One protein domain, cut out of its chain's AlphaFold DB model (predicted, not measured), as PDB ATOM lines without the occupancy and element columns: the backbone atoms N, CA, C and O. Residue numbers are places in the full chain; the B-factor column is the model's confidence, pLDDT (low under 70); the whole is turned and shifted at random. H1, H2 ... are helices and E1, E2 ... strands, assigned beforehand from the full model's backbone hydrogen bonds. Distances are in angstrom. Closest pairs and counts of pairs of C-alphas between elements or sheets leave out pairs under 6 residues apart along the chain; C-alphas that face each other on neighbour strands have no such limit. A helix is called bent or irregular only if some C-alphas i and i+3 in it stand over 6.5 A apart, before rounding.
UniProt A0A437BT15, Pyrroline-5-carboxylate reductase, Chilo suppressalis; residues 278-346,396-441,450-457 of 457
ATOM      1  N   ALA A 278      25.685  25.946  13.082       51.91
ATOM      2  CA  ALA A 278      25.716  27.389  13.291       51.91
ATOM      3  C   ALA A 278      24.655  28.119  12.436       51.91
ATOM      4  O   ALA A 278      24.666  29.345  12.354       51.91
ATOM      5  N   ALA A 279      23.769  27.383  11.756       55.56
ATOM      6  CA  ALA A 279      22.714  27.933  10.928       55.56
ATOM      7  C   ALA A 279      21.450  28.207  11.748       55.56
ATOM      8  O   ALA A 279      20.963  27.373  12.510       55.56
ATOM      9  N   ARG A 280      20.895  29.397  11.527       67.62
ATOM     10  CA  ARG A 280      19.568  29.789  12.003       67.62
ATOM     11  C   ARG A 280      18.560  29.164  11.047       67.62
ATOM     12  O   ARG A 280      18.696  29.345   9.839       67.62
ATOM     13  N   VAL A 281      17.600  28.391  11.546       72.12
ATOM     14  CA  VAL A 281      16.669  27.628  10.698       72.12
ATOM     15  C   VAL A 281      15.236  27.981  11.058       72.12
ATOM     16  O   VAL A 281      14.869  27.999  12.230       72.12
ATOM     17  N   ILE A 282      14.417  28.245  10.045       79.88
ATOM     18  CA  ILE A 282      12.964  28.342  10.184       79.88
ATOM     19  C   ILE A 282      12.360  27.281   9.278       79.88
ATOM     20  O   ILE A 282      12.616  27.274   8.072       79.88
ATOM     21  N   ARG A 283      11.571  26.378   9.860       84.88
ATOM     22  CA  ARG A 283      10.781  25.406   9.100       84.88
ATOM     23  C   ARG A 283       9.424  26.039   8.819       84.88
ATOM     24  O   ARG A 283       8.805  26.597   9.721       84.88
ATOM     25  N   VAL A 284       8.983  25.967   7.566       86.31
ATOM     26  CA  VAL A 284       7.701  26.511   7.112       86.31
ATOM     27  C   VAL A 284       6.948  25.471   6.300       86.31
ATOM     28  O   VAL A 284       7.532  24.767   5.480       86.31
ATOM     29  N   MET A 285       5.641  25.401   6.522       92.06
ATOM     30  CA  MET A 285       4.706  24.568   5.770       92.06
ATOM     31  C   MET A 285       3.659  25.464   5.091       92.06
ATOM     32  O   MET A 285       2.662  25.806   5.732       92.06
ATOM     33  N   PRO A 286       3.885  25.912   3.841       91.12
ATOM     34  CA  PRO A 286       2.868  26.575   3.032       91.12
ATOM     35  C   PRO A 286       1.942  25.548   2.369       91.12
ATOM     36  O   PRO A 286       2.253  24.364   2.284       91.12
ATOM     37  N   ASN A 287       0.818  26.007   1.825       92.75
ATOM     38  CA  ASN A 287      -0.074  25.175   1.023       92.75
ATOM     39  C   ASN A 287      -0.261  25.720  -0.404       92.75
ATOM     40  O   ASN A 287       0.042  26.874  -0.713       92.75
ATOM     41  N   THR A 288      -0.766  24.875  -1.303       91.75
ATOM     42  CA  THR A 288      -0.888  25.188  -2.736       91.75
ATOM     43  C   THR A 288      -1.799  26.380  -3.084       91.75
ATOM     44  O   THR A 288      -1.492  27.055  -4.070       91.75
ATOM     45  N   PRO A 289      -2.840  26.748  -2.301       93.38
ATOM     46  CA  PRO A 289      -3.569  28.009  -2.486       93.38
ATOM     47  C   PRO A 289      -2.704  29.283  -2.488       93.38
ATOM     48  O   PRO A 289      -3.146  30.320  -2.991       93.38
ATOM     49  N   ALA A 290      -1.455  29.224  -2.010       90.44
ATOM     50  CA  ALA A 290      -0.488  30.315  -2.151       90.44
ATOM     51  C   ALA A 290      -0.267  30.739  -3.620       90.44
ATOM     52  O   ALA A 290      -0.032  31.918  -3.886       90.44
ATOM     53  N   LEU A 291      -0.427  29.821  -4.585       89.75
ATOM     54  CA  LEU A 291      -0.312  30.108  -6.025       89.75
ATOM     55  C   LEU A 291      -1.329  31.150  -6.520       89.75
ATOM     56  O   LEU A 291      -1.083  31.831  -7.511       89.75
ATOM     57  N   VAL A 292      -2.453  31.297  -5.816       92.00
ATOM     58  CA  VAL A 292      -3.508  32.279  -6.111       92.00
ATOM     59  C   VAL A 292      -3.640  33.337  -5.010       92.00
ATOM     60  O   VAL A 292      -4.676  33.986  -4.888       92.00
ATOM     61  N   LYS A 293      -2.582  33.528  -4.206       91.31
ATOM     62  CA  LYS A 293      -2.521  34.483  -3.082       91.31
ATOM     63  C   LYS A 293      -3.599  34.272  -2.007       91.31
ATOM     64  O   LYS A 293      -4.011  35.220  -1.342       91.31
ATOM     65  N   GLN A 294      -4.072  33.038  -1.844       92.56
ATOM     66  CA  GLN A 294      -4.989  32.636  -0.770       92.56
ATOM     67  C   GLN A 294      -4.365  31.519   0.077       92.56
ATOM     68  O   GLN A 294      -5.061  30.621   0.545       92.56
ATOM     69  N   GLY A 295      -3.037  31.541   0.220       91.31
ATOM     70  CA  GLY A 295      -2.295  30.542   0.977       91.31
ATOM     71  C   GLY A 295      -2.536  30.628   2.481       91.31
ATOM     72  O   GLY A 295      -2.940  31.660   3.014       91.31
ATOM     73  N   ALA A 296      -2.213  29.540   3.162       93.75
ATOM     74  CA  ALA A 296      -1.981  29.516   4.595       93.75
ATOM     75  C   ALA A 296      -0.643  28.824   4.846       93.75
ATOM     76  O   ALA A 296      -0.384  27.744   4.308       93.75
ATOM     77  N   ALA A 297       0.202  29.451   5.652       93.31
ATOM     78  CA  ALA A 297       1.465  28.898   6.098       93.31
ATOM     79  C   ALA A 297       1.499  28.830   7.625       93.31
ATOM     80  O   ALA A 297       0.930  29.683   8.305       93.31
ATOM     81  N   ALA A 298       2.209  27.844   8.164       94.56
ATOM     82  CA  ALA A 298       2.703  27.944   9.530       94.56
ATOM     83  C   ALA A 298       4.215  27.789   9.548       94.56
ATOM     84  O   ALA A 298       4.781  27.052   8.733       94.56
ATOM     85  N   LEU A 299       4.856  28.480  10.482       92.94
ATOM     86  CA  LEU A 299       6.289  28.391  10.708       92.94
ATOM     87  C   LEU A 299       6.606  28.074  12.161       92.94
ATOM     88  O   LEU A 299       5.819  28.355  13.062       92.94
ATOM     89  N   CYS A 300       7.800  27.549  12.385       87.50
ATOM     90  CA  CYS A 300       8.334  27.291  13.713       87.50
ATOM     91  C   CYS A 300       9.827  27.643  13.786       87.50
ATOM     92  O   CYS A 300      10.554  27.680  12.784       87.50
ATOM     93  N   ARG A 301      10.285  27.933  15.007       86.00
ATOM     94  CA  ARG A 301      11.648  28.395  15.285       86.00
ATOM     95  C   ARG A 301      12.623  27.232  15.453       86.00
ATOM     96  O   ARG A 301      12.382  26.324  16.242       86.00
ATOM     97  N   GLY A 302      13.777  27.331  14.800       71.75
ATOM     98  CA  GLY A 302      14.982  26.596  15.177       71.75
ATOM     99  C   GLY A 302      15.660  27.181  16.423       71.75
ATOM    100  O   GLY A 302      15.422  28.320  16.819       71.75
ATOM    101  N   THR A 303      16.550  26.402  17.035       67.69
ATOM    102  CA  THR A 303      17.208  26.718  18.320       67.69
ATOM    103  C   THR A 303      18.057  27.990  18.322       67.69
ATOM    104  O   THR A 303      18.237  28.587  19.378       67.69
ATOM    105  N   LEU A 304      18.587  28.404  17.168       64.94
ATOM    106  CA  LEU A 304      19.428  29.602  17.025       64.94
ATOM    107  C   LEU A 304      18.699  30.775  16.345       64.94
ATOM    108  O   LEU A 304      19.321  31.779  16.003       64.94
ATOM    109  N   THR A 305      17.396  30.643  16.105       74.94
ATOM    110  CA  THR A 305      16.599  31.610  15.341       74.94
ATOM    111  C   THR A 305      16.258  32.836  16.186       74.94
ATOM    112  O   THR A 305      15.802  32.710  17.321       74.94
ATOM    113  N   THR A 306      16.462  34.032  15.627       83.44
ATOM    114  CA  THR A 306      16.151  35.307  16.295       83.44
ATOM    115  C   THR A 306      14.741  35.795  15.954       83.44
ATOM    116  O   THR A 306      14.156  35.379  14.955       83.44
ATOM    117  N   ASP A 307      14.202  36.744  16.727       87.62
ATOM    118  CA  ASP A 307      12.908  37.373  16.412       87.62
ATOM    119  C   ASP A 307      12.898  38.061  15.039       87.62
ATOM    120  O   ASP A 307      11.881  38.059  14.347       87.62
ATOM    121  N   GLN A 308      14.035  38.617  14.608       86.62
ATOM    122  CA  GLN A 308      14.159  39.249  13.291       86.62
ATOM    123  C   GLN A 308      14.019  38.233  12.153       86.62
ATOM    124  O   GLN A 308      13.397  38.534  11.134       86.62
ATOM    125  N   ASP A 309      14.559  37.025  12.333       83.88
ATOM    126  CA  ASP A 309      14.437  35.945  11.353       83.88
ATOM    127  C   ASP A 309      12.977  35.516  11.198       83.88
ATOM    128  O   ASP A 309      12.484  35.359  10.080       83.88
ATOM    129  N   VAL A 310      12.268  35.381  12.324       87.94
ATOM    130  CA  VAL A 310      10.843  35.034  12.340       87.94
ATOM    131  C   VAL A 310      10.025  36.122  11.664       87.94
ATOM    132  O   VAL A 310       9.240  35.820  10.772       87.94
ATOM    133  N   GLN A 311      10.254  37.395  11.997       90.62
ATOM    134  CA  GLN A 311       9.562  38.512  11.350       90.62
ATOM    135  C   GLN A 311       9.783  38.540   9.834       90.62
ATOM    136  O   GLN A 311       8.851  38.834   9.084       90.62
ATOM    137  N   LEU A 312      11.001  38.243   9.372       88.81
ATOM    138  CA  LEU A 312      11.310  38.173   7.947       88.81
ATOM    139  C   LEU A 312      10.556  37.022   7.268       88.81
ATOM    140  O   LEU A 312       9.907  37.245   6.247       88.81
ATOM    141  N   ALA A 313      10.605  35.816   7.841       86.06
ATOM    142  CA  ALA A 313       9.896  34.654   7.309       86.06
ATOM    143  C   ALA A 313       8.375  34.876   7.291       86.06
ATOM    144  O   ALA A 313       7.740  34.661   6.260       86.06
ATOM    145  N   THR A 314       7.803  35.404   8.374       92.31
ATOM    146  CA  THR A 314       6.382  35.759   8.452       92.31
ATOM    147  C   THR A 314       5.992  36.723   7.332       92.31
ATOM    148  O   THR A 314       5.029  36.460   6.615       92.31
ATOM    149  N   LYS A 315       6.766  37.795   7.107       92.06
ATOM    150  CA  LYS A 315       6.499  38.755   6.019       92.06
ATOM    151  C   LYS A 315       6.532  38.106   4.635       92.06
ATOM    152  O   LYS A 315       5.707  38.451   3.792       92.06
ATOM    153  N   LEU A 316       7.461  37.178   4.394       90.25
ATOM    154  CA  LEU A 316       7.577  36.481   3.109       90.25
ATOM    155  C   LEU A 316       6.322  35.662   2.789       90.25
ATOM    156  O   LEU A 316       5.798  35.766   1.682       90.25
ATOM    157  N   PHE A 317       5.807  34.887   3.745       90.44
ATOM    158  CA  PHE A 317       4.620  34.056   3.508       90.44
ATOM    159  C   PHE A 317       3.307  34.833   3.605       90.44
ATOM    160  O   PHE A 317       2.360  34.511   2.887       90.44
ATOM    161  N   GLN A 318       3.262  35.917   4.385       93.75
ATOM    162  CA  GLN A 318       2.119  36.836   4.389       93.75
ATOM    163  C   GLN A 318       1.902  37.533   3.035       93.75
ATOM    164  O   GLN A 318       0.790  37.954   2.729       93.75
ATOM    165  N   ALA A 319       2.927  37.614   2.178       91.75
ATOM    166  CA  ALA A 319       2.780  38.161   0.828       91.75
ATOM    167  C   ALA A 319       1.884  37.303  -0.092       91.75
ATOM    168  O   ALA A 319       1.392  37.800  -1.109       91.75
ATOM    169  N   VAL A 320       1.676  36.023   0.242       90.00
ATOM    170  CA  VAL A 320       0.898  35.059  -0.557       90.00
ATOM    171  C   VAL A 320      -0.264  34.421   0.217       90.00
ATOM    172  O   VAL A 320      -0.927  33.524  -0.309       90.00
ATOM    173  N   GLY A 321      -0.543  34.868   1.445       91.88
ATOM    174  CA  GLY A 321      -1.524  34.220   2.312       91.88
ATOM    175  C   GLY A 321      -1.488  34.675   3.772       91.88
ATOM    176  O   GLY A 321      -0.990  35.752   4.081       91.88
ATOM    177  N   SER A 322      -2.013  33.850   4.679       92.69
ATOM    178  CA  SER A 322      -1.771  33.985   6.122       92.69
ATOM    179  C   SER A 322      -0.505  33.231   6.535       92.69
ATOM    180  O   SER A 322      -0.100  32.270   5.878       92.69
ATOM    181  N   CYS A 323       0.128  33.662   7.626       94.50
ATOM    182  CA  CYS A 323       1.250  32.946   8.220       94.50
ATOM    183  C   CYS A 323       1.182  33.037   9.740       94.50
ATOM    184  O   CYS A 323       1.227  34.147  10.276       94.50
ATOM    185  N   ASP A 324       1.133  31.885  10.399       94.56
ATOM    186  CA  ASP A 324       1.073  31.774  11.855       94.56
ATOM    187  C   ASP A 324       2.331  31.096  12.407       94.56
ATOM    188  O   ASP A 324       2.913  30.205  11.785       94.56
ATOM    189  N   GLU A 325       2.771  31.527  13.586       93.75
ATOM    190  CA  GLU A 325       3.851  30.857  14.306       93.75
ATOM    191  C   GLU A 325       3.270  29.751  15.197       93.75
ATOM    192  O   GLU A 325       2.345  29.992  15.972       93.75
ATOM    193  N   VAL A 326       3.836  28.544  15.114       91.69
ATOM    194  CA  VAL A 326       3.445  27.390  15.929       91.69
ATOM    195  C   VAL A 326       4.666  26.701  16.555       91.69
ATOM    196  O   VAL A 326       5.775  26.772  16.021       91.69
ATOM    197  N   PRO A 327       4.495  25.983  17.679       86.31
ATOM    198  CA  PRO A 327       5.527  25.089  18.197       86.31
ATOM    199  C   PRO A 327       5.880  23.954  17.218       86.31
ATOM    200  O   PRO A 327       4.998  23.404  16.563       86.31
ATOM    201  N   GLU A 328       7.147  23.517  17.197       82.06
ATOM    202  CA  GLU A 328       7.644  22.440  16.307       82.06
ATOM    203  C   GLU A 328       6.789  21.167  16.366       82.06
ATOM    204  O   GLU A 328       6.462  20.585  15.335       82.06
ATOM    205  N   TYR A 329       6.371  20.750  17.566       80.69
ATOM    206  CA  TYR A 329       5.590  19.522  17.747       80.69
ATOM    207  C   TYR A 329       4.199  19.572  17.086       80.69
ATOM    208  O   TYR A 329       3.548  18.537  16.966       80.69
ATOM    209  N   GLN A 330       3.734  20.755  16.669       89.25
ATOM    210  CA  GLN A 330       2.463  20.945  15.968       89.25
ATOM    211  C   GLN A 330       2.614  20.954  14.439       89.25
ATOM    212  O   GLN A 330       1.608  20.890  13.735       89.25
ATOM    213  N   MET A 331       3.837  20.996  13.900       87.75
ATOM    214  CA  MET A 331       4.063  21.134  12.454       87.75
ATOM    215  C   MET A 331       3.511  19.965  11.633       87.75
ATOM    216  O   MET A 331       3.085  20.151  10.491       87.75
ATOM    217  N   ASP A 332       3.460  18.768  12.208       88.38
ATOM    218  CA  ASP A 332       2.903  17.595  11.527       88.38
ATOM    219  C   ASP A 332       1.378  17.691  11.427       88.38
ATOM    220  O   ASP A 332       0.805  17.395  10.378       88.38
ATOM    221  N   ALA A 333       0.725  18.206  12.472       91.75
ATOM    222  CA  ALA A 333      -0.706  18.490  12.455       91.75
ATOM    223  C   ALA A 333      -1.038  19.627  11.474       91.75
ATOM    224  O   ALA A 333      -2.011  19.525  10.726       91.75
ATOM    225  N   VAL A 334      -0.202  20.672  11.398       91.75
ATOM    226  CA  VAL A 334      -0.327  21.727  10.374       91.75
ATOM    227  C   VAL A 334      -0.221  21.140   8.971       91.75
ATOM    228  O   VAL A 334      -1.022  21.475   8.102       91.75
ATOM    229  N   THR A 335       0.741  20.252   8.734       88.56
ATOM    230  CA  THR A 335       0.924  19.604   7.429       88.56
ATOM    231  C   THR A 335      -0.294  18.762   7.056       88.56
ATOM    232  O   THR A 335      -0.790  18.829   5.931       88.56
ATOM    233  N   ALA A 336      -0.821  18.003   8.013       91.75
ATOM    234  CA  ALA A 336      -1.994  17.168   7.816       91.75
ATOM    235  C   ALA A 336      -3.274  17.974   7.547       91.75
ATOM    236  O   ALA A 336      -4.089  17.574   6.716       91.75
ATOM    237  N   LEU A 337      -3.442  19.108   8.232       93.56
ATOM    238  CA  LEU A 337      -4.608  19.979   8.102       93.56
ATOM    239  C   LEU A 337      -4.513  20.904   6.882       93.56
ATOM    240  O   LEU A 337      -5.427  20.939   6.065       93.56
ATOM    241  N   SER A 338      -3.429  21.671   6.777       92.69
ATOM    242  CA  SER A 338      -3.255  22.751   5.798       92.69
ATOM    243  C   SER A 338      -2.474  22.312   4.562       92.69
ATOM    244  O   SER A 338      -2.851  22.677   3.453       92.69
ATOM    245  N   GLY A 339      -1.421  21.505   4.725       88.88
ATOM    246  CA  GLY A 339      -0.621  21.004   3.599       88.88
ATOM    247  C   GLY A 339      -1.396  20.001   2.736       88.88
ATOM    248  O   GLY A 339      -1.464  20.144   1.518       88.88
ATOM    249  N   SER A 340      -2.050  19.025   3.376       91.44
ATOM    250  CA  SER A 340      -2.902  18.025   2.704       91.44
ATOM    251  C   SER A 340      -4.343  18.507   2.483       91.44
ATOM    252  O   SER A 340      -5.052  17.973   1.631       91.44
ATOM    253  N   GLY A 341      -4.768  19.549   3.206       92.50
ATOM    254  CA  GLY A 341      -6.113  20.132   3.153       92.50
ATOM    255  C   GLY A 341      -6.662  20.420   1.750       92.50
ATOM    256  O   GLY A 341      -7.809  20.051   1.485       92.50
ATOM    257  N   PRO A 342      -5.881  21.014   0.822       93.69
ATOM    258  CA  PRO A 342      -6.331  21.268  -0.543       93.69
ATOM    259  C   PRO A 342      -6.859  20.017  -1.250       93.69
ATOM    260  O   PRO A 342      -7.891  20.095  -1.910       93.69
ATOM    261  N   ALA A 343      -6.227  18.854  -1.057       88.81
ATOM    262  CA  ALA A 343      -6.690  17.603  -1.652       88.81
ATOM    263  C   ALA A 343      -8.073  17.195  -1.118       88.81
ATOM    264  O   ALA A 343      -8.944  16.812  -1.899       88.81
ATOM    265  N   TYR A 344      -8.314  17.347   0.188       94.50
ATOM    266  CA  TYR A 344      -9.621  17.061   0.792       94.50
ATOM    267  C   TYR A 344     -10.709  17.988   0.238       94.50
ATOM    268  O   TYR A 344     -11.829  17.551  -0.027       94.50
ATOM    269  N   VAL A 345     -10.377  19.265   0.020       94.75
ATOM    270  CA  VAL A 345     -11.297  20.249  -0.569       94.75
ATOM    271  C   VAL A 345     -11.577  19.936  -2.041       94.75
ATOM    272  O   VAL A 345     -12.727  20.028  -2.465       94.75
ATOM    273  N   TYR A 346     -10.576  19.513  -2.819       92.19
ATOM    274  CA  TYR A 346     -10.790  19.093  -4.208       92.19
ATOM    275  C   TYR A 346     -11.702  17.869  -4.296       92.19
ATOM    276  O   TYR A 346     -12.652  17.885  -5.077       92.19
ATOM    277  N   SER A 396     -33.251  25.812   6.401       86.69
ATOM    278  CA  SER A 396     -34.664  25.976   6.749       86.69
ATOM    279  C   SER A 396     -35.235  24.689   7.371       86.69
ATOM    280  O   SER A 396     -34.915  23.595   6.884       86.69
ATOM    281  N   PRO A 397     -36.122  24.775   8.383       80.56
ATOM    282  CA  PRO A 397     -36.803  23.608   8.943       80.56
ATOM    283  C   PRO A 397     -37.497  22.773   7.858       80.56
ATOM    284  O   PRO A 397     -38.175  23.328   6.997       80.56
ATOM    285  N   ALA A 398     -37.301  21.449   7.887       78.69
ATOM    286  CA  ALA A 398     -37.807  20.491   6.889       78.69
ATOM    287  C   ALA A 398     -37.404  20.773   5.419       78.69
ATOM    288  O   ALA A 398     -37.988  20.207   4.497       78.69
ATOM    289  N   GLY A 399     -36.410  21.639   5.181       84.00
ATOM    290  CA  GLY A 399     -35.917  21.961   3.843       84.00
ATOM    291  C   GLY A 399     -34.899  20.958   3.300       84.00
ATOM    292  O   GLY A 399     -34.368  20.113   4.022       84.00
ATOM    293  N   SER A 400     -34.552  21.106   2.020       87.69
ATOM    294  CA  SER A 400     -33.562  20.259   1.338       87.69
ATOM    295  C   SER A 400     -32.180  20.279   2.006       87.69
ATOM    296  O   SER A 400     -31.536  19.236   2.106       87.69
ATOM    297  N   THR A 401     -31.737  21.430   2.528       89.25
ATOM    298  CA  THR A 401     -30.474  21.549   3.280       89.25
ATOM    299  C   THR A 401     -30.491  20.730   4.575       89.25
ATOM    300  O   THR A 401     -29.475  20.135   4.943       89.25
ATOM    301  N   ALA A 402     -31.638  20.665   5.263       84.38
ATOM    302  CA  ALA A 402     -31.773  19.910   6.507       84.38
ATOM    303  C   ALA A 402     -31.623  18.402   6.253       84.38
ATOM    304  O   ALA A 402     -30.874  17.736   6.963       84.38
ATOM    305  N   GLU A 403     -32.243  17.882   5.189       87.19
ATOM    306  CA  GLU A 403     -32.058  16.482   4.784       87.19
ATOM    307  C   GLU A 403     -30.637  16.192   4.289       87.19
ATOM    308  O   GLU A 403     -30.010  15.215   4.698       87.19
ATOM    309  N   GLY A 404     -30.065  17.075   3.463       87.81
ATOM    310  CA  GLY A 404     -28.696  16.902   2.973       87.81
ATOM    311  C   GLY A 404     -27.667  16.840   4.107       87.81
ATOM    312  O   GLY A 404     -26.810  15.956   4.130       87.81
ATOM    313  N   THR A 405     -27.769  17.745   5.086       87.06
ATOM    314  CA  THR A 405     -26.873  17.751   6.253       87.06
ATOM    315  C   THR A 405     -27.104  16.546   7.161       87.06
ATOM    316  O   THR A 405     -26.125  15.927   7.577       87.06
ATOM    317  N   TYR A 406     -28.355  16.137   7.399       84.81
ATOM    318  CA  TYR A 406     -28.657  14.899   8.122       84.81
ATOM    319  C   TYR A 406     -28.032  13.673   7.441       84.81
ATOM    320  O   TYR A 406     -27.397  12.854   8.109       84.81
ATOM    321  N   HIS A 407     -28.131  13.568   6.113       88.31
ATOM    322  CA  HIS A 407     -27.533  12.467   5.362       88.31
ATOM    323  C   HIS A 407     -26.001  12.439   5.497       88.31
ATOM    324  O   HIS A 407     -25.420  11.363   5.654       88.31
ATOM    325  N   LEU A 408     -25.326  13.592   5.470       88.25
ATOM    326  CA  LEU A 408     -23.875  13.669   5.691       88.25
ATOM    327  C   LEU A 408     -23.482  13.215   7.106       88.25
ATOM    328  O   LEU A 408     -22.535  12.442   7.264       88.25
ATOM    329  N   GLU A 409     -24.221  13.646   8.131       84.00
ATOM    330  CA  GLU A 409     -23.968  13.252   9.525       84.00
ATOM    331  C   GLU A 409     -24.212  11.755   9.741       84.00
ATOM    332  O   GLU A 409     -23.369  11.066  10.316       84.00
ATOM    333  N   LYS A 410     -25.321  11.224   9.210       85.38
ATOM    334  CA  LYS A 410     -25.673   9.797   9.284       85.38
ATOM    335  C   LYS A 410     -24.587   8.898   8.692       85.38
ATOM    336  O   LYS A 410     -24.389   7.788   9.173       85.38
ATOM    337  N   ASN A 411     -23.879   9.379   7.671       85.81
ATOM    338  CA  ASN A 411     -22.789   8.652   7.018       85.81
ATOM    339  C   ASN A 411     -21.400   9.013   7.573       85.81
ATOM    340  O   ASN A 411     -20.385   8.661   6.978       85.81
ATOM    341  N   GLY A 412     -21.330   9.700   8.718       86.69
ATOM    342  CA  GLY A 412     -20.079   9.931   9.433       86.69
ATOM    343  C   GLY A 412     -19.132  10.919   8.751       86.69
ATOM    344  O   GLY A 412     -17.921  10.800   8.923       86.69
ATOM    345  N   PHE A 413     -19.649  11.909   8.014       87.00
ATOM    346  CA  PHE A 413     -18.829  12.884   7.279       87.00
ATOM    347  C   PHE A 413     -17.712  13.504   8.135       87.00
ATOM    348  O   PHE A 413     -16.542  13.470   7.754       87.00
ATOM    349  N   ARG A 414     -18.032  14.001   9.341       85.50
ATOM    350  CA  ARG A 414     -17.017  14.568  10.247       85.50
ATOM    351  C   ARG A 414     -15.980  13.540  10.688       85.50
ATOM    352  O   ARG A 414     -14.799  13.865  10.747       85.50
ATOM    353  N   ALA A 415     -16.409  12.316  10.990       82.25
ATOM    354  CA  ALA A 415     -15.507  11.246  11.404       82.25
ATOM    355  C   ALA A 415     -14.519  10.894  10.282       82.25
ATOM    356  O   ALA A 415     -13.332  10.730  10.557       82.25
ATOM    357  N   ALA A 416     -14.980  10.864   9.028       85.44
ATOM    358  CA  ALA A 416     -14.132  10.628   7.864       85.44
ATOM    359  C   ALA A 416     -13.073  11.731   7.686       85.44
ATOM    360  O   ALA A 416     -11.893  11.424   7.531       85.44
ATOM    361  N   ILE A 417     -13.462  13.010   7.785       90.06
ATOM    362  CA  ILE A 417     -12.519  14.135   7.663       90.06
ATOM    363  C   ILE A 417     -11.519  14.168   8.831       90.06
ATOM    364  O   ILE A 417     -10.319  14.308   8.603       90.06
ATOM    365  N   ILE A 418     -11.974  13.981  10.077       90.69
ATOM    366  CA  ILE A 418     -11.084  13.902  11.252       90.69
ATOM    367  C   ILE A 418     -10.102  12.733  11.104       90.69
ATOM    368  O   ILE A 418      -8.915  12.882  11.393       90.69
ATOM    369  N   GLY A 419     -10.586  11.578  10.640       88.94
ATOM    370  CA  GLY A 419      -9.764  10.402  10.375       88.94
ATOM    371  C   GLY A 419      -8.701  10.659   9.309       88.94
ATOM    372  O   GLY A 419      -7.549  10.288   9.513       88.94
ATOM    373  N   ALA A 420      -9.051  11.351   8.220       89.62
ATOM    374  CA  ALA A 420      -8.108  11.716   7.162       89.62
ATOM    375  C   ALA A 420      -6.978  12.620   7.682       89.62
ATOM    376  O   ALA A 420      -5.807  12.348   7.420       89.62
ATOM    377  N   VAL A 421      -7.308  13.641   8.483       92.62
ATOM    378  CA  VAL A 421      -6.299  14.518   9.103       92.62
ATOM    379  C   VAL A 421      -5.387  13.721  10.042       92.62
ATOM    380  O   VAL A 421      -4.169  13.826   9.934       92.62
ATOM    381  N   LYS A 422      -5.934  12.862  10.910       93.62
ATOM    382  CA  LYS A 422      -5.112  12.024  11.803       93.62
ATOM    383  C   LYS A 422      -4.198  11.066  11.039       93.62
ATOM    384  O   LYS A 422      -3.017  10.966  11.358       93.62
ATOM    385  N   ALA A 423      -4.718  10.402  10.010       88.38
ATOM    386  CA  ALA A 423      -3.936   9.483   9.188       88.38
ATOM    387  C   ALA A 423      -2.792  10.205   8.455       88.38
ATOM    388  O   ALA A 423      -1.673   9.695   8.390       88.38
ATOM    389  N   ALA A 424      -3.042  11.413   7.940       87.62
ATOM    390  CA  ALA A 424      -2.009  12.235   7.319       87.62
ATOM    391  C   ALA A 424      -0.952  12.704   8.331       87.62
ATOM    392  O   ALA A 424       0.236  12.680   8.012       87.62
ATOM    393  N   GLU A 425      -1.343  13.069   9.554       89.19
ATOM    394  CA  GLU A 425      -0.409  13.439  10.627       89.19
ATOM    395  C   GLU A 425       0.496  12.258  11.014       89.19
ATOM    396  O   GLU A 425       1.719  12.392  11.064       89.19
ATOM    397  N   GLU A 426      -0.086  11.077  11.237       83.25
ATOM    398  CA  GLU A 426       0.661   9.846  11.513       83.25
ATOM    399  C   GLU A 426       1.628   9.513  10.377       83.25
ATOM    400  O   GLU A 426       2.787   9.157  10.612       83.25
ATOM    401  N   ARG A 427       1.185   9.691   9.129       81.81
ATOM    402  CA  ARG A 427       2.042   9.501   7.964       81.81
ATOM    403  C   ARG A 427       3.166  10.535   7.907       81.81
ATOM    404  O   ARG A 427       4.290  10.157   7.590       81.81
ATOM    405  N   CYS A 428       2.916  11.797   8.251       77.44
ATOM    406  CA  CYS A 428       3.955  12.828   8.334       77.44
ATOM    407  C   CYS A 428       5.027  12.455   9.361       77.44
ATOM    408  O   CYS A 428       6.210  12.513   9.034       77.44
ATOM    409  N   LYS A 429       4.637  11.952  10.540       73.50
ATOM    410  CA  LYS A 429       5.578  11.456  11.563       73.50
ATOM    411  C   LYS A 429       6.467  10.324  11.036       73.50
ATOM    412  O   LYS A 429       7.660  10.283  11.320       73.50
ATOM    413  N   GLN A 430       5.909   9.432  10.214       69.50
ATOM    414  CA  GLN A 430       6.665   8.360   9.554       69.50
ATOM    415  C   GLN A 430       7.557   8.871   8.410       69.50
ATOM    416  O   GLN A 430       8.637   8.336   8.185       69.50
ATOM    417  N   ILE A 431       7.110   9.885   7.666       59.34
ATOM    418  CA  ILE A 431       7.836  10.473   6.532       59.34
ATOM    419  C   ILE A 431       8.971  11.380   7.005       59.34
ATOM    420  O   ILE A 431      10.022  11.377   6.376       59.34
ATOM    421  N   LEU A 432       8.829  12.122   8.104       52.47
ATOM    422  CA  LEU A 432       9.922  12.908   8.686       52.47
ATOM    423  C   LEU A 432      11.094  12.024   9.094       52.47
ATOM    424  O   LEU A 432      12.229  12.380   8.802       52.47
ATOM    425  N   PHE A 433      10.830  10.813   9.592       38.66
ATOM    426  CA  PHE A 433      11.855   9.783   9.785       38.66
ATOM    427  C   PHE A 433      12.652   9.473   8.492       38.66
ATOM    428  O   PHE A 433      13.806   9.063   8.556       38.66
ATOM    429  N   VAL A 434      12.063   9.728   7.316       31.50
ATOM    430  CA  VAL A 434      12.636   9.540   5.968       31.50
ATOM    431  C   VAL A 434      13.106  10.859   5.312       31.50
ATOM    432  O   VAL A 434      13.946  10.822   4.420       31.50
ATOM    433  N   PHE A 435      12.626  12.043   5.713       30.25
ATOM    434  CA  PHE A 435      13.068  13.348   5.177       30.25
ATOM    435  C   PHE A 435      14.198  13.990   5.979       30.25
ATOM    436  O   PHE A 435      14.994  14.736   5.406       30.25
ATOM    437  N   THR A 436      14.366  13.626   7.251       32.72
ATOM    438  CA  THR A 436      15.603  13.886   8.003       32.72
ATOM    439  C   THR A 436      16.829  13.280   7.284       32.72
ATOM    440  O   THR A 436      17.935  13.792   7.423       32.72
ATOM    441  N   VAL A 437      16.620  12.281   6.412       30.06
ATOM    442  CA  VAL A 437      17.618  11.683   5.498       30.06
ATOM    443  C   VAL A 437      17.882  12.533   4.232       30.06
ATOM    444  O   VAL A 437      18.943  12.413   3.628       30.06
ATOM    445  N   LYS A 438      16.978  13.436   3.804       26.91
ATOM    446  CA  LYS A 438      17.061  14.114   2.484       26.91
ATOM    447  C   LYS A 438      17.370  15.616   2.479       26.91
ATOM    448  O   LYS A 438      17.773  16.120   1.433       26.91
ATOM    449  N   VAL A 439      17.275  16.343   3.594       29.08
ATOM    450  CA  VAL A 439      17.689  17.767   3.644       29.08
ATOM    451  C   VAL A 439      19.190  17.880   3.962       29.08
ATOM    452  O   VAL A 439      19.593  18.429   4.979       29.08
ATOM    453  N   THR A 440      20.052  17.320   3.111       34.09
ATOM    454  CA  THR A 440      21.518  17.501   3.182       34.09
ATOM    455  C   THR A 440      22.077  17.753   1.783       34.09
ATOM    456  O   THR A 440      22.835  16.969   1.223       34.09
ATOM    457  N   GLY A 441      21.652  18.859   1.175       32.53
ATOM    458  CA  GLY A 441      21.976  19.162  -0.218       32.53
ATOM    459  C   GLY A 441      22.131  20.644  -0.521       32.53
ATOM    460  O   GLY A 441      21.693  21.071  -1.575       32.53
ATOM    461  N   VAL A 450      26.145  34.677   8.973       42.22
ATOM    462  CA  VAL A 450      25.286  33.660   9.587       42.22
ATOM    463  C   VAL A 450      24.005  33.605   8.752       42.22
ATOM    464  O   VAL A 450      23.095  34.408   8.948       42.22
ATOM    465  N   THR A 451      23.953  32.715   7.766       44.03
ATOM    466  CA  THR A 451      22.809  32.570   6.861       44.03
ATOM    467  C   THR A 451      21.629  31.944   7.601       44.03
ATOM    468  O   THR A 451      21.772  30.905   8.249       44.03
ATOM    469  N   THR A 452      20.463  32.583   7.506       45.12
ATOM    470  CA  THR A 452      19.190  32.008   7.950       45.12
ATOM    471  C   THR A 452      18.636  31.145   6.823       45.12
ATOM    472  O   THR A 452      18.431  31.634   5.713       45.12
ATOM    473  N   TYR A 453      18.417  29.863   7.095       51.06
ATOM    474  CA  TYR A 453      17.876  28.907   6.138       51.06
ATOM    475  C   TYR A 453      16.378  28.736   6.367       51.06
ATOM    476  O   TYR A 453      15.927  28.440   7.475       51.06
ATOM    477  N   LEU A 454      15.619  28.912   5.292       47.97
ATOM    478  CA  LEU A 454      14.188  28.671   5.257       47.97
ATOM    479  C   LEU A 454      13.950  27.279   4.668       47.97
ATOM    480  O   LEU A 454      14.223  27.050   3.491       47.97
ATOM    481  N   VAL A 455      13.477  26.342   5.487       61.59
ATOM    482  CA  VAL A 455      13.146  24.985   5.037       61.59
ATOM    483  C   VAL A 455      11.655  24.946   4.738       61.59
ATOM    484  O   VAL A 455      10.839  24.951   5.657       61.59
ATOM    485  N   VAL A 456      11.320  24.936   3.449       54.41
ATOM    486  CA  VAL A 456       9.948  24.803   2.948       54.41
ATOM    487  C   VAL A 456       9.723  23.341   2.588       54.41
ATOM    488  O   VAL A 456      10.488  22.794   1.793       54.41
ATOM    489  N   ILE A 457       8.736  22.709   3.222       54.25
ATOM    490  CA  ILE A 457       8.395  21.291   3.009       54.25
ATOM    491  C   ILE A 457       7.264  21.172   1.996       54.25
ATOM    492  O   ILE A 457       6.333  22.004   2.073       54.25
TER     493      ILE A 457
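AT A GLANCE: This is residues 278 to 346, 396 to 441 and 450 to 457 of the 457 residues of the protein "Pyrroline-5-carboxylate reductase" of Chilo suppressalis (UniProt A0A437BT15). A twisted sheet of four strands, E3 E2 E1 E4, curls round helix H2 on one face, while H3 covers E2 and E1 on its other face. The long helix H6 crosses H3 on the side away from the sheet, and beyond the beginning of H6 a free arm with most of H5 sticks out, residues 396 to 404 and 406 to 412. The 123 printed residues hold six named helices and four named strands, in the order E1 H1 E2 H2 E3 H3 H4 H5 H6 E4; the sheet is mixed and the class is mixed, helices and strands. The whole is loose, with a radius of gyration of the C-alphas of 18.2 A, and spans 64 by 31 by 22 A.

HOW THE PARTS SIT: E1, residues 280 to 286, is antiparallel to E2, residues 295 to 301, with N 285 and O 298 2.9 A apart, within hydrogen-bond range. H1, residues 288 to 292, only grazes the sheet. E2, H2, residues 307 to 318, and E3, residues 321 to 325, form a strand-helix-strand unit, two parallel neighbour strands with a helix between, and its crossover is right-handed; N 297 and O 322 are 2.8 A apart. The closest C-alphas of H2 and E3 are those of Thr 314 and Cys 323, 5.9 A. H3, residues 328 to 339, is on the opposite face from H2, giving three layers, helices on both faces of a sheet. H3 is irregular, with C-alphas 329 and 332 7.0 A apart; its height over the sheet is 8.8 A, and it runs along the strands, at 11 degrees to E2 on the local plane. H3, with residues 332 to 337 alone, touches residues 421 to 429 of H6, residues 413 to 435, at a steep tilt of 55 degrees, opposite ways; their closest C-alphas are those of Ala 336 and Glu 425, 4.9 A. H4, residues 341 to 346, is near H6. H5, residues 400 to 410, and H6 meet only through their link. E4, residues 452 to 456, is an edge strand parallel to E1, with N 284 and O 455 2.8 A apart. Every O i to N i+4 pair is within hydrogen-bond range in H2, H4 and H5; H3 has 6 of 8, H6 17 of 19 and H1 0 of 1, with 2 of 2 O i to N i+3 pairs.

IN THESE COORDINATES: E1 begins at C-alpha 280 (19.568, 29.789, 12.003) and measures 19.2 A; E2 measures 20.1 A, H2 16.2 A, H3 15.2 A and H5 15.3 A. H6, 32.0 A, begins at C-alpha 413 (-18.829, 12.884, 7.279) and has a kink of 27 degrees near residue 429. E4 ends at C-alpha 456 (9.948, 24.803, 2.948).

THE WHOLE: The C-alphas of Ala 398 and Val 450 are the two farthest apart, 64.5 A. Residues 347 to 395 are not printed, with 27.2 A between C-alphas 346 and 396; residues 442 to 449 are not printed, with 17.8 A between C-alphas 441 and 450. The links printed whole are tight. Mean pLDDT of the printed part is 79.8; residues 278 to 280, 303 to 304, 430 to 441 and 450 to 457 are under 70.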